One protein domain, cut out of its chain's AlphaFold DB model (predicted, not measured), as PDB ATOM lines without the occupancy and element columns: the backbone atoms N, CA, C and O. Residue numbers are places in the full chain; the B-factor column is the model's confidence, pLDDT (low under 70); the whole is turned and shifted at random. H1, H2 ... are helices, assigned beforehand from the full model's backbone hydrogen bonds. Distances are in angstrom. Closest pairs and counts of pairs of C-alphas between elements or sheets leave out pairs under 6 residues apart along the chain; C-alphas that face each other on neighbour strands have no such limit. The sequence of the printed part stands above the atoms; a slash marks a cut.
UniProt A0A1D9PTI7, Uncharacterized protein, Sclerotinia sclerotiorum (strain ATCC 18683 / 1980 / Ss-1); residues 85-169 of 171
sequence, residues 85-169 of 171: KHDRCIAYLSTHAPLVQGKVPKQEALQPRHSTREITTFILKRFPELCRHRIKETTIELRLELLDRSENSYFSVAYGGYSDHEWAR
ATOM      1  N   LYS A  85     -91.409 122.116  45.395       94.38
ATOM      2  CA  LYS A  85     -90.599 123.196  45.989       94.38
ATOM      3  C   LYS A  85     -91.457 124.401  46.392       94.38
ATOM      4  O   LYS A  85     -91.178 125.051  47.395       94.38
ATOM      5  N   HIS A  86     -92.512 124.683  45.629       94.62
ATOM      6  CA  HIS A  86     -93.442 125.772  45.904       94.62
ATOM      7  C   HIS A  86     -94.368 125.409  47.060       94.62
ATOM      8  O   HIS A  86     -94.573 126.245  47.935       94.62
ATOM      9  N   ASP A  87     -94.848 124.162  47.111       95.31
ATOM     10  CA  ASP A  87     -95.659 123.652  48.222       95.31
ATOM     11  C   ASP A  87     -94.898 123.711  49.548       95.31
ATOM     12  O   ASP A  87     -95.396 124.251  50.536       95.31
ATOM     13  N   ARG A  88     -93.647 123.242  49.545       95.81
ATOM     14  CA  ARG A  88     -92.739 123.336  50.694       95.81
ATOM     15  C   ARG A  88     -92.508 124.782  51.113       95.81
ATOM     16  O   ARG A  88     -92.535 125.078  52.302       95.81
ATOM     17  N   CYS A  89     -92.319 125.682  50.149       95.25
ATOM     18  CA  CYS A  89     -92.109 127.100  50.419       95.25
ATOM     19  C   CYS A  89     -93.328 127.746  51.088       95.25
ATOM     20  O   CYS A  89     -93.185 128.364  52.142       95.25
ATOM     21  N   ILE A  90     -94.534 127.570  50.535       95.38
ATOM     22  CA  ILE A  90     -95.738 128.167  51.133       95.38
ATOM     23  C   ILE A  90     -96.064 127.556  52.499       95.38
ATOM     24  O   ILE A  90     -96.432 128.297  53.408       95.38
ATOM     25  N   ALA A  91     -95.875 126.244  52.676       95.62
ATOM     26  CA  ALA A  91     -96.092 125.572  53.955       95.62
ATOM     27  C   ALA A  91     -95.113 126.080  55.024       95.62
ATOM     28  O   ALA A  91     -95.526 126.426  56.134       95.62
ATOM     29  N   TYR A  92     -93.835 126.224  54.666       94.81
ATOM     30  CA  TYR A  92     -92.810 126.760  55.559       94.81
ATOM     31  C   TYR A  92     -93.122 128.204  55.976       94.81
ATOM     32  O   TYR A  92     -93.174 128.507  57.166       94.81
ATOM     33  N   LEU A  93     -93.437 129.086  55.019       93.88
ATOM     34  CA  LEU A  93     -93.797 130.481  55.314       93.88
ATOM     35  C   LEU A  93     -95.089 130.611  56.135       93.88
ATOM     36  O   LEU A  93     -95.246 131.571  56.886       93.88
ATOM     37  N   SER A  94     -96.020 129.663  55.998       93.81
ATOM     38  CA  SER A  94     -97.274 129.666  56.762       93.81
ATOM     39  C   SER A  94     -97.090 129.288  58.237       93.81
ATOM     40  O   SER A  94     -97.901 129.674  59.078       93.81
ATOM     41  N   THR A  95     -96.022 128.556  58.555       91.19
ATOM     42  CA  THR A  95     -95.760 128.009  59.896       91.19
ATOM     43  C   THR A  95     -94.711 128.807  60.656       91.19
ATOM     44  O   THR A  95     -94.813 128.938  61.875       91.19
ATOM     45  N   HIS A  96     -93.744 129.390  59.947       90.94
ATOM     46  CA  HIS A  96     -92.604 130.074  60.541       90.94
ATOM     47  C   HIS A  96     -92.800 131.592  60.559       90.94
ATOM     48  O   HIS A  96     -93.315 132.204  59.621       90.94
ATOM     49  N   ALA A  97     -92.365 132.214  61.650       89.12
ATOM     50  CA  ALA A  97     -92.202 133.653  61.724       89.12
ATOM     51  C   ALA A  97     -90.998 134.109  60.871       89.12
ATOM     52  O   ALA A  97     -89.998 133.389  60.783       89.12
ATOM     53  N   PRO A  98     -91.045 135.325  60.294       87.56
ATOM     54  CA  PRO A  98     -89.922 135.877  59.548       87.56
ATOM     55  C   PRO A  98     -88.645 135.956  60.396       87.56
ATOM     56  O   PRO A  98     -88.682 136.297  61.583       87.56
ATOM     57  N   LEU A  99     -87.495 135.715  59.765       88.19
ATOM     58  CA  LEU A  99     -86.198 135.877  60.419       88.19
ATOM     59  C   LEU A  99     -85.915 137.351  60.730       88.19
ATOM     60  O   LEU A  99     -86.095 138.238  59.892       88.19
ATOM     61  N   VAL A 100     -85.372 137.610  61.920       85.44
ATOM     62  CA  VAL A 100     -84.920 138.940  62.342       85.44
ATOM     63  C   VAL A 100     -83.401 138.967  62.255       85.44
ATOM     64  O   VAL A 100     -82.722 138.266  63.001       85.44
ATOM     65  N   GLN A 101     -82.858 139.747  61.314       85.62
ATOM     66  CA  GLN A 101     -81.412 139.798  61.036       85.62
ATOM     67  C   GLN A 101     -80.805 138.403  60.764       85.62
ATOM     68  O   GLN A 101     -79.713 138.083  61.230       85.62
ATOM     69  N   GLY A 102     -81.544 137.553  60.041       84.31
ATOM     70  CA  GLY A 102     -81.119 136.189  59.704       84.31
ATOM     71  C   GLY A 102     -81.169 135.195  60.869       84.31
ATOM     72  O   GLY A 102     -80.638 134.097  60.746       84.31
ATOM     73  N   LYS A 103     -81.782 135.562  62.001       86.94
ATOM     74  CA  LYS A 103     -81.921 134.699  63.180       86.94
ATOM     75  C   LYS A 103     -83.388 134.453  63.512       86.94
ATOM     76  O   LYS A 103     -84.241 135.311  63.279       86.94
ATOM     77  N   VAL A 104     -83.658 133.293  64.109       87.94
ATOM     78  CA  VAL A 104     -84.982 132.952  64.642       87.94
ATOM     79  C   VAL A 104     -85.340 133.940  65.761       87.94
ATOM     80  O   VAL A 104     -84.517 134.177  66.655       87.94
ATOM     81  N   PRO A 105     -86.537 134.552  65.738       87.19
ATOM     82  CA  PRO A 105     -86.946 135.500  66.767       87.19
ATOM     83  C   PRO A 105     -87.059 134.829  68.145       87.19
ATOM     84  O   PRO A 105     -87.637 133.755  68.285       87.19
ATOM     85  N   LYS A 106     -86.564 135.501  69.198       86.06
ATOM     86  CA  LYS A 106     -86.550 134.976  70.585       86.06
ATOM     87  C   LYS A 106     -87.941 134.637  71.145       86.06
ATOM     88  O   LYS A 106     -88.045 133.857  72.081       86.06
ATOM     89  N   GLN A 107     -88.993 135.250  70.605       86.44
ATOM     90  CA  GLN A 107     -90.389 135.033  70.992       86.44
ATOM     91  C   GLN A 107     -91.221 134.655  69.765       86.44
ATOM     92  O   GLN A 107     -92.205 135.323  69.452       86.44
ATOM     93  N   GLU A 108     -90.794 133.611  69.052       85.56
ATOM     94  CA  GLU A 108     -91.429 133.114  67.822       85.56
ATOM     95  C   GLU A 108     -92.950 132.998  67.942       85.56
ATOM     96  O   GLU A 108     -93.670 133.532  67.103       85.56
ATOM     97  N   ALA A 109     -93.442 132.410  69.035       82.75
ATOM     98  CA  ALA A 109     -94.869 132.175  69.221       82.75
ATOM     99  C   ALA A 109     -95.707 133.467  69.185       82.75
ATOM    100  O   ALA A 109     -96.865 133.437  68.757       82.75
ATOM    101  N   LEU A 110     -95.111 134.589  69.609       83.81
ATOM    102  CA  LEU A 110     -95.724 135.918  69.637       83.81
ATOM    103  C   LEU A 110     -95.540 136.688  68.325       83.81
ATOM    104  O   LEU A 110     -96.164 137.734  68.146       83.81
ATOM    105  N   GLN A 111     -94.692 136.204  67.416       86.06
ATOM    106  CA  GLN A 111     -94.476 136.865  66.139       86.06
ATOM    107  C   GLN A 111     -95.629 136.584  65.165       86.06
ATOM    108  O   GLN A 111     -96.193 135.479  65.134       86.06
ATOM    109  N   PRO A 112     -95.999 137.583  64.345       86.81
ATOM    110  CA  PRO A 112     -96.906 137.355  63.237       86.81
ATOM    111  C   PRO A 112     -96.246 136.434  62.205       86.81
ATOM    112  O   PRO A 112     -95.065 136.569  61.892       86.81
ATOM    113  N   ARG A 113     -97.032 135.494  61.680       89.81
ATOM    114  CA  ARG A 113     -96.637 134.649  60.546       89.81
ATOM    115  C   ARG A 113     -96.905 135.418  59.262       89.81
ATOM    116  O   ARG A 113     -97.669 136.389  59.278       89.81
ATOM    117  N   HIS A 114     -96.311 134.969  58.162       90.06
ATOM    118  CA  HIS A 114     -96.597 135.558  56.863       90.06
ATOM    119  C   HIS A 114     -98.090 135.434  56.537       90.06
ATOM    120  O   HIS A 114     -98.670 134.349  56.557       90.06
ATOM    121  N   SER A 115     -98.719 136.561  56.224       91.00
ATOM    122  CA  SER A 115    -100.063 136.590  55.654       91.00
ATOM    123  C   SER A 115    -100.072 135.961  54.259       91.00
ATOM    124  O   SER A 115     -99.069 136.000  53.545       91.00
ATOM    125  N   THR A 116    -101.225 135.459  53.806       92.62
ATOM    126  CA  THR A 116    -101.399 134.932  52.440       92.62
ATOM    127  C   THR A 116    -100.886 135.906  51.373       92.62
ATOM    128  O   THR A 116    -100.240 135.504  50.402       92.62
ATOM    129  N   ARG A 117    -101.125 137.206  51.566       93.12
ATOM    130  CA  ARG A 117    -100.650 138.272  50.680       93.12
ATOM    131  C   ARG A 117     -99.126 138.372  50.639       93.12
ATOM    132  O   ARG A 117     -98.544 138.516  49.558       93.12
ATOM    133  N   GLU A 118     -98.474 138.294  51.795       93.00
ATOM    134  CA  GLU A 118     -97.012 138.289  51.893       93.00
ATOM    135  C   GLU A 118     -96.426 137.030  51.260       93.00
ATOM    136  O   GLU A 118     -95.490 137.146  50.473       93.00
ATOM    137  N   ILE A 119     -97.025 135.861  51.508       94.19
ATOM    138  CA  ILE A 119     -96.628 134.593  50.881       94.19
ATOM    139  C   ILE A 119     -96.754 134.696  49.358       94.19
ATOM    140  O   ILE A 119     -95.806 134.395  48.639       94.19
ATOM    141  N   THR A 120     -97.883 135.192  48.849       93.12
ATOM    142  CA  THR A 120     -98.109 135.370  47.403       93.12
ATOM    143  C   THR A 120     -97.045 136.281  46.788       93.12
ATOM    144  O   THR A 120     -96.453 135.958  45.757       93.12
ATOM    145  N   THR A 121     -96.747 137.403  47.447       92.25
ATOM    146  CA  THR A 121     -95.711 138.345  46.999       92.25
ATOM    147  C   THR A 121     -94.321 137.712  47.039       92.25
ATOM    148  O   THR A 121     -93.525 137.915  46.121       92.25
ATOM    149  N   PHE A 122     -94.022 136.947  48.088       91.94
ATOM    150  CA  PHE A 122     -92.753 136.247  48.245       91.94
ATOM    151  C   PHE A 122     -92.558 135.216  47.135       91.94
ATOM    152  O   PHE A 122     -91.519 135.229  46.482       91.94
ATOM    153  N   ILE A 123     -93.570 134.390  46.862       92.56
ATOM    154  CA  ILE A 123     -93.533 133.375  45.803       92.56
ATOM    155  C   ILE A 123     -93.242 134.013  44.445       92.56
ATOM    156  O   ILE A 123     -92.337 133.560  43.752       92.56
ATOM    157  N   LEU A 124     -93.931 135.099  44.090       90.94
ATOM    158  CA  LEU A 124     -93.694 135.789  42.817       90.94
ATOM    159  C   LEU A 124     -92.282 136.394  42.736       90.94
ATOM    160  O   LEU A 124     -91.641 136.346  41.694       90.94
ATOM    161  N   LYS A 125     -91.751 136.930  43.840       90.75
ATOM    162  CA  LYS A 125     -90.370 137.443  43.862       90.75
ATOM    163  C   LYS A 125     -89.328 136.329  43.781       90.75
ATOM    164  O   LYS A 125     -88.271 136.533  43.190       90.75
ATOM    165  N   ARG A 126     -89.597 135.185  44.413       91.56
ATOM    166  CA  ARG A 126     -88.634 134.091  44.576       91.56
ATOM    167  C   ARG A 126     -88.605 133.130  43.395       91.56
ATOM    168  O   ARG A 126     -87.546 132.583  43.102       91.56
ATOM    169  N   PHE A 127     -89.744 132.957  42.737       92.31
ATOM    170  CA  PHE A 127     -89.949 132.041  41.621       92.31
ATOM    171  C   PHE A 127     -90.430 132.833  40.395       92.31
ATOM    172  O   PHE A 127     -91.627 132.836  40.081       92.31
ATOM    173  N   PRO A 128     -89.524 133.552  39.704       89.19
ATOM    174  CA  PRO A 128     -89.878 134.391  38.561       89.19
ATOM    175  C   PRO A 128     -90.498 133.599  37.402       89.19
ATOM    176  O   PRO A 128     -91.244 134.163  36.600       89.19
ATOM    177  N   GLU A 129     -90.253 132.289  37.322       88.62
ATOM    178  CA  GLU A 129     -90.912 131.393  36.371       88.62
ATOM    179  C   GLU A 129     -92.441 131.367  36.540       88.62
ATOM    180  O   GLU A 129     -93.170 131.184  35.562       88.62
ATOM    181  N   LEU A 130     -92.939 131.633  37.752       87.50
ATOM    182  CA  LEU A 130     -94.368 131.676  38.049       87.50
ATOM    183  C   LEU A 130     -95.010 133.039  37.739       87.50
ATOM    184  O   LEU A 130     -96.228 133.107  37.572       87.50
ATOM    185  N   CYS A 131     -94.219 134.112  37.585       76.94
ATOM    186  CA  CYS A 131     -94.704 135.487  37.366       76.94
ATOM    187  C   CYS A 131     -95.512 135.686  36.086       76.94
ATOM    188  O   CYS A 131     -96.248 136.665  35.968       76.94
ATOM    189  N   ARG A 132     -95.395 134.770  35.121       77.00
ATOM    190  CA  ARG A 132     -96.204 134.805  33.893       77.00
ATOM    191  C   ARG A 132     -97.694 134.575  34.167       77.00
ATOM    192  O   ARG A 132     -98.516 134.841  33.296       77.00
ATOM    193  N   HIS A 133     -98.042 134.104  35.364       72.69
ATOM    194  CA  HIS A 133     -99.406 133.813  35.772       72.69
ATOM    195  C   HIS A 133     -99.798 134.683  36.963       72.69
ATOM    196  O   HIS A 133     -99.037 134.879  37.909       72.69
ATOM    197  N   ARG A 134    -101.038 135.174  36.950       80.44
ATOM    198  CA  ARG A 134    -101.596 135.907  38.085       80.44
ATOM    199  C   ARG A 134    -102.004 134.919  39.180       80.44
ATOM    200  O   ARG A 134    -103.120 134.406  39.158       80.44
ATOM    201  N   ILE A 135    -101.112 134.675  40.136       87.25
ATOM    202  CA  ILE A 135    -101.431 133.903  41.345       87.25
ATOM    203  C   ILE A 135    -102.291 134.778  42.261       87.25
ATOM    204  O   ILE A 135    -101.887 135.877  42.643       87.25
ATOM    205  N   LYS A 136    -103.500 134.312  42.584       89.88
ATOM    206  CA  LYS A 136    -104.393 134.979  43.541       89.88
ATOM    207  C   LYS A 136    -104.097 134.481  44.955       89.88
ATOM    208  O   LYS A 136    -103.752 133.319  45.132       89.88
ATOM    209  N   GLU A 137    -104.332 135.321  45.958       91.81
ATOM    210  CA  GLU A 137    -104.215 134.935  47.375       91.81
ATOM    211  C   GLU A 137    -105.081 133.703  47.698       91.81
ATOM    212  O   GLU A 137    -104.610 132.750  48.308       91.81
ATOM    213  N   THR A 138    -106.297 133.645  47.148       90.56
ATOM    214  CA  THR A 138    -107.214 132.501  47.294       90.56
ATOM    215  C   THR A 138    -106.639 131.181  46.772       90.56
ATOM    216  O   THR A 138    -106.995 130.117  47.264       90.56
ATOM    217  N   THR A 139    -105.760 131.225  45.762       91.25
ATOM    218  CA  THR A 139    -105.073 130.027  45.253       91.25
ATOM    219  C   THR A 139    -104.086 129.494  46.286       91.25
ATOM    220  O   THR A 139    -104.007 128.284  46.473       91.25
ATOM    221  N   ILE A 140    -103.368 130.384  46.979       93.12
ATOM    222  CA  ILE A 140    -102.437 130.010  48.049       93.12
ATOM    223  C   ILE A 140    -103.197 129.460  49.257       93.12
ATOM    224  O   ILE A 140    -102.823 128.408  49.761       93.12
ATOM    225  N   GLU A 141    -104.284 130.110  49.678       93.12
ATOM    226  CA  GLU A 141    -105.135 129.629  50.781       93.12
ATOM    227  C   GLU A 141    -105.671 128.226  50.518       93.12
ATOM    228  O   GLU A 141    -105.476 127.323  51.331       93.12
ATOM    229  N   LEU A 142    -106.279 128.024  49.347       92.50
ATOM    230  CA  LEU A 142    -106.809 126.722  48.970       92.50
ATOM    231  C   LEU A 142    -105.697 125.675  48.868       92.50
ATOM    232  O   LEU A 142    -105.889 124.528  49.263       92.50
ATOM    233  N   ARG A 143    -104.517 126.047  48.352       93.56
ATOM    234  CA  ARG A 143    -103.396 125.108  48.266       93.56
ATOM    235  C   ARG A 143    -102.880 124.718  49.649       93.56
ATOM    236  O   ARG A 143    -102.639 123.535  49.856       93.56
ATOM    237  N   LEU A 144    -102.759 125.658  50.584       93.06
ATOM    238  CA  LEU A 144    -102.380 125.368  51.970       93.06
ATOM    239  C   LEU A 144    -103.388 124.431  52.643       93.06
ATOM    240  O   LEU A 144    -102.975 123.466  53.276       93.06
ATOM    241  N   GLU A 145    -104.689 124.651  52.444       92.00
ATOM    242  CA  GLU A 145    -105.745 123.771  52.967       92.00
ATOM    243  C   GLU A 145    -105.651 122.344  52.401       92.00
ATOM    244  O   GLU A 145    -105.845 121.364  53.119       92.00
ATOM    245  N   LEU A 146    -105.335 122.207  51.110       91.25
ATOM    246  CA  LEU A 146    -105.127 120.898  50.489       91.25
ATOM    247  C   LEU A 146    -103.866 120.207  51.008       91.25
ATOM    248  O   LEU A 146    -103.887 118.997  51.224       91.25
ATOM    249  N   LEU A 147    -102.785 120.962  51.214       91.69
ATOM    250  CA  LEU A 147    -101.553 120.427  51.781       91.69
ATOM    251  C   LEU A 147    -101.787 119.945  53.215       91.69
ATOM    252  O   LEU A 147    -101.366 118.841  53.535       91.69
ATOM    253  N   ASP A 148    -102.497 120.707  54.044       89.88
ATOM    254  CA  ASP A 148    -102.786 120.349  55.442       89.88
ATOM    255  C   ASP A 148    -103.575 119.031  55.569       89.88
ATOM    256  O   ASP A 148    -103.367 118.247  56.488       89.88
ATOM    257  N   ARG A 149    -104.443 118.739  54.592       87.69
ATOM    258  CA  ARG A 149    -105.229 117.491  54.536       87.69
ATOM    259  C   ARG A 149    -104.494 116.301  53.930       87.69
ATOM    260  O   ARG A 149    -105.018 115.189  53.970       87.69
ATOM    261  N   SER A 150    -103.356 116.531  53.290       87.88
ATOM    262  CA  SER A 150    -102.610 115.475  52.607       87.88
ATOM    263  C   SER A 150    -101.524 114.899  53.510       87.88
ATOM    264  O   SER A 150    -101.006 115.580  54.390       87.88
ATOM    265  N   GLU A 151    -101.150 113.646  53.270       87.88
ATOM    266  CA  GLU A 151    -100.078 112.964  53.997       87.88
ATOM    267  C   GLU A 151     -98.699 113.488  53.548       87.88
ATOM    268  O   GLU A 151     -97.955 112.824  52.829       87.88
ATOM    269  N   ASN A 152     -98.356 114.719  53.937       91.25
ATOM    270  CA  ASN A 152     -97.025 115.300  53.759       91.25
ATOM    271  C   ASN A 152     -96.463 115.809  55.092       91.25
ATOM    272  O   ASN A 152     -97.186 116.039  56.057       91.25
ATOM    273  N   SER A 153     -95.151 116.023  55.130       92.19
ATOM    274  CA  SER A 153     -94.436 116.539  56.300       92.19
ATOM    275  C   SER A 153     -94.021 118.008  56.147       92.19
ATOM    276  O   SER A 153     -93.074 118.452  56.791       92.19
ATOM    277  N   TYR A 154     -94.648 118.776  55.250       92.75
ATOM    278  CA  TYR A 154     -94.156 120.113  54.891       92.75
ATOM    279  C   TYR A 154     -94.334 121.137  56.016       92.75
ATOM    280  O   TYR A 154     -93.511 122.041  56.144       92.75
ATOM    281  N   PHE A 155     -95.361 120.973  56.853       91.56
ATOM    282  CA  PHE A 155     -95.652 121.855  57.989       91.56
ATOM    283  C   PHE A 155     -94.838 121.539  59.253       91.56
ATOM    284  O   PHE A 155     -94.833 122.339  60.183       91.56
ATOM    285  N   SER A 156     -94.160 120.388  59.305       91.44
ATOM    286  CA  SER A 156     -93.385 119.944  60.473       91.44
ATOM    287  C   SER A 156     -91.877 120.166  60.334       91.44
ATOM    288  O   SER A 156     -91.110 119.799  61.226       91.44
ATOM    289  N   VAL A 157     -91.435 120.768  59.229       92.69
ATOM    290  CA  VAL A 157     -90.023 121.095  59.008       92.69
ATOM    291  C   VAL A 157     -89.591 122.177  59.992       92.69
ATOM    292  O   VAL A 157     -90.273 123.178  60.136       92.69
ATOM    293  N   ALA A 158     -88.461 121.978  60.671       91.06
ATOM    294  CA  ALA A 158     -87.920 122.957  61.609       91.06
ATOM    295  C   ALA A 158     -87.291 124.169  60.893       91.06
ATOM    296  O   ALA A 158     -86.935 124.093  59.714       91.06
ATOM    297  N   TYR A 159     -87.057 125.258  61.637       89.81
ATOM    298  CA  TYR A 159     -86.282 126.408  61.158       89.81
ATOM    299  C   TYR A 159     -84.963 125.967  60.521       89.81
ATOM    300  O   TYR A 159     -84.201 125.197  61.109       89.81
ATOM    301  N   GLY A 160     -84.683 126.475  59.321       88.81
ATOM    302  CA  GLY A 160     -83.472 126.127  58.576       88.81
ATOM    303  C   GLY A 160     -83.482 124.726  57.955       88.81
ATOM    304  O   GLY A 160     -82.496 124.347  57.323       88.81
ATOM    305  N   GLY A 161     -84.583 123.973  58.054       90.56
ATOM    306  CA  GLY A 161     -84.714 122.640  57.456       90.56
ATOM    307  C   GLY A 161     -84.641 122.624  55.925       90.56
ATOM    308  O   GLY A 161     -84.454 121.566  55.334       90.56
ATOM    309  N   TYR A 162     -84.725 123.793  55.285       92.38
ATOM    310  CA  TYR A 162     -84.476 123.959  53.855       92.38
ATOM    311  C   TYR A 162     -83.205 124.756  53.534       92.38
ATOM    312  O   TYR A 162     -83.048 125.196  52.403       92.38
ATOM    313  N   SER A 163     -82.287 124.950  54.484       89.44
ATOM    314  CA  SER A 163     -81.092 125.799  54.305       89.44
ATOM    315  C   SER A 163     -80.205 125.421  53.108       89.44
ATOM    316  O   SER A 163     -79.625 126.312  52.485       89.44
ATOM    317  N   ASP A 164     -80.175 124.143  52.725       91.00
ATOM    318  CA  ASP A 164     -79.442 123.647  51.550       91.00
ATOM    319  C   ASP A 164     -80.124 123.983  50.212       91.00
ATOM    320  O   ASP A 164     -79.536 123.845  49.137       91.00
ATOM    321  N   HIS A 165     -81.376 124.440  50.245       91.12
ATOM    322  CA  HIS A 165     -82.112 124.820  49.054       91.12
ATOM    323  C   HIS A 165     -81.941 126.305  48.735       91.12
ATOM    324  O   HIS A 165     -82.286 127.192  49.517       91.12
ATOM    325  N   GLU A 166     -81.521 126.599  47.504       89.94
ATOM    326  CA  GLU A 166     -81.314 127.975  47.043       89.94
ATOM    327  C   GLU A 166     -82.569 128.855  47.194       89.94
ATOM    328  O   GLU A 166     -82.469 130.031  47.564       89.94
ATOM    329  N   TRP A 167     -83.756 128.279  46.973       88.50
ATOM    330  CA  TRP A 167     -85.049 128.960  47.105       88.50
ATOM    331  C   TRP A 167     -85.419 129.321  48.552       88.50
ATOM    332  O   TRP A 167     -86.243 130.213  48.753       88.50
ATOM    333  N   ALA A 168     -84.796 128.684  49.545       88.12
ATOM    334  CA  ALA A 168     -85.048 128.913  50.966       88.12
ATOM    335  C   ALA A 168     -84.017 129.841  51.628       88.12
ATOM    336  O   ALA A 168     -84.158 130.213  52.785       88.12
ATOM    337  N   ARG A 169     -82.982 130.287  50.903       85.88
ATOM    338  CA  ARG A 169     -82.052 131.309  51.415       85.88
ATOM    339  C   ARG A 169     -82.811 132.529  51.976       85.88
ATOM    340  O   ARG A 169     -83.572 133.174  51.252       85.88
TER     341      ARG A 169
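AT A GLANCE: This is residues 85 to 169 of the 171 residues of an uncharacterized protein of Sclerotinia sclerotiorum (strain ATCC 18683 / 1980 / Ss-1) (UniProt A0A1D9PTI7). Three short helices make a small core, their centres set as a triangle: H1 and H2 form a splayed helical hairpin, and H3 crosses H1 about perpendicularly and meets H2 in a corner near the first residues of both, Thr 116 and Glu 137. Two long stretches with no named element complete the shape: residues 96 to 115 make a wide loop that runs out beyond the end of H1 and comes back to H2, and residues 149 to 169 lead from H3 round the side of H1 that looks away from H2 and H3. The printed part has 85 residues with three named helices, in the order H1, H2, H3, and no named strand. The class is all helix, though under half of the residues, 34 of the 85, are in named elements. The whole is compact, with a radius of gyration of the C-alphas of 12.8 A, and spans 37 by 27 by 25 A.

IN THESE COORDINATES: H1 is residues 85 to 95 and begins at C-alpha 85, (-90.599, 123.196, 45.989); it measures 15.6 A from first to last C-alpha. H2, residues 116 to 126, measures 15.0 A and begins at C-alpha 116, (-101.399, 134.932, 52.440). H3, residues 137 to 148, is the longest helix by residues and measures 16.7 A. It ends at C-alpha 148, (-102.786, 120.349, 55.442).

HOW THE PARTS SIT: H1 touches H2, and their closest C-alphas, those of Ile 90 and Ile 119, are 6.5 A apart. The two form a helical hairpin, at a steep tilt of 39 degrees, opposite ways. H1 also touches H3, with the C-alphas of Ala 91 and Leu 144 the closest at 6.6 A; their lines are about perpendicular, at 89 degrees. H3 touches H2 with residues 137 to 141 alone, and the closest C-alphas, those of Thr 116 and Glu 137, are 5.8 A apart. The lines of H2 and H3 are about perpendicular, at 85 degrees. The helix packing is mostly crossed, with 0 of the 3 touching pairs at a shallow tilt. In H1, H2 and H3 every O i to N i+4 pair is within hydrogen-bond range.

THE WHOLE: The two C-alphas farthest apart are those of Lys 106 and Arg 132, 37.9 A. The first and last printed C-alphas, Lys 85 and Arg 169, are 13.0 A apart. The link from H1 to H2, 20 residues, is long, and the link from H2 to H3, 10 residues, is short but not tight. The printed part has no cut. The mean pLDDT of the printed part is 89.8, and no printed residue is under 70.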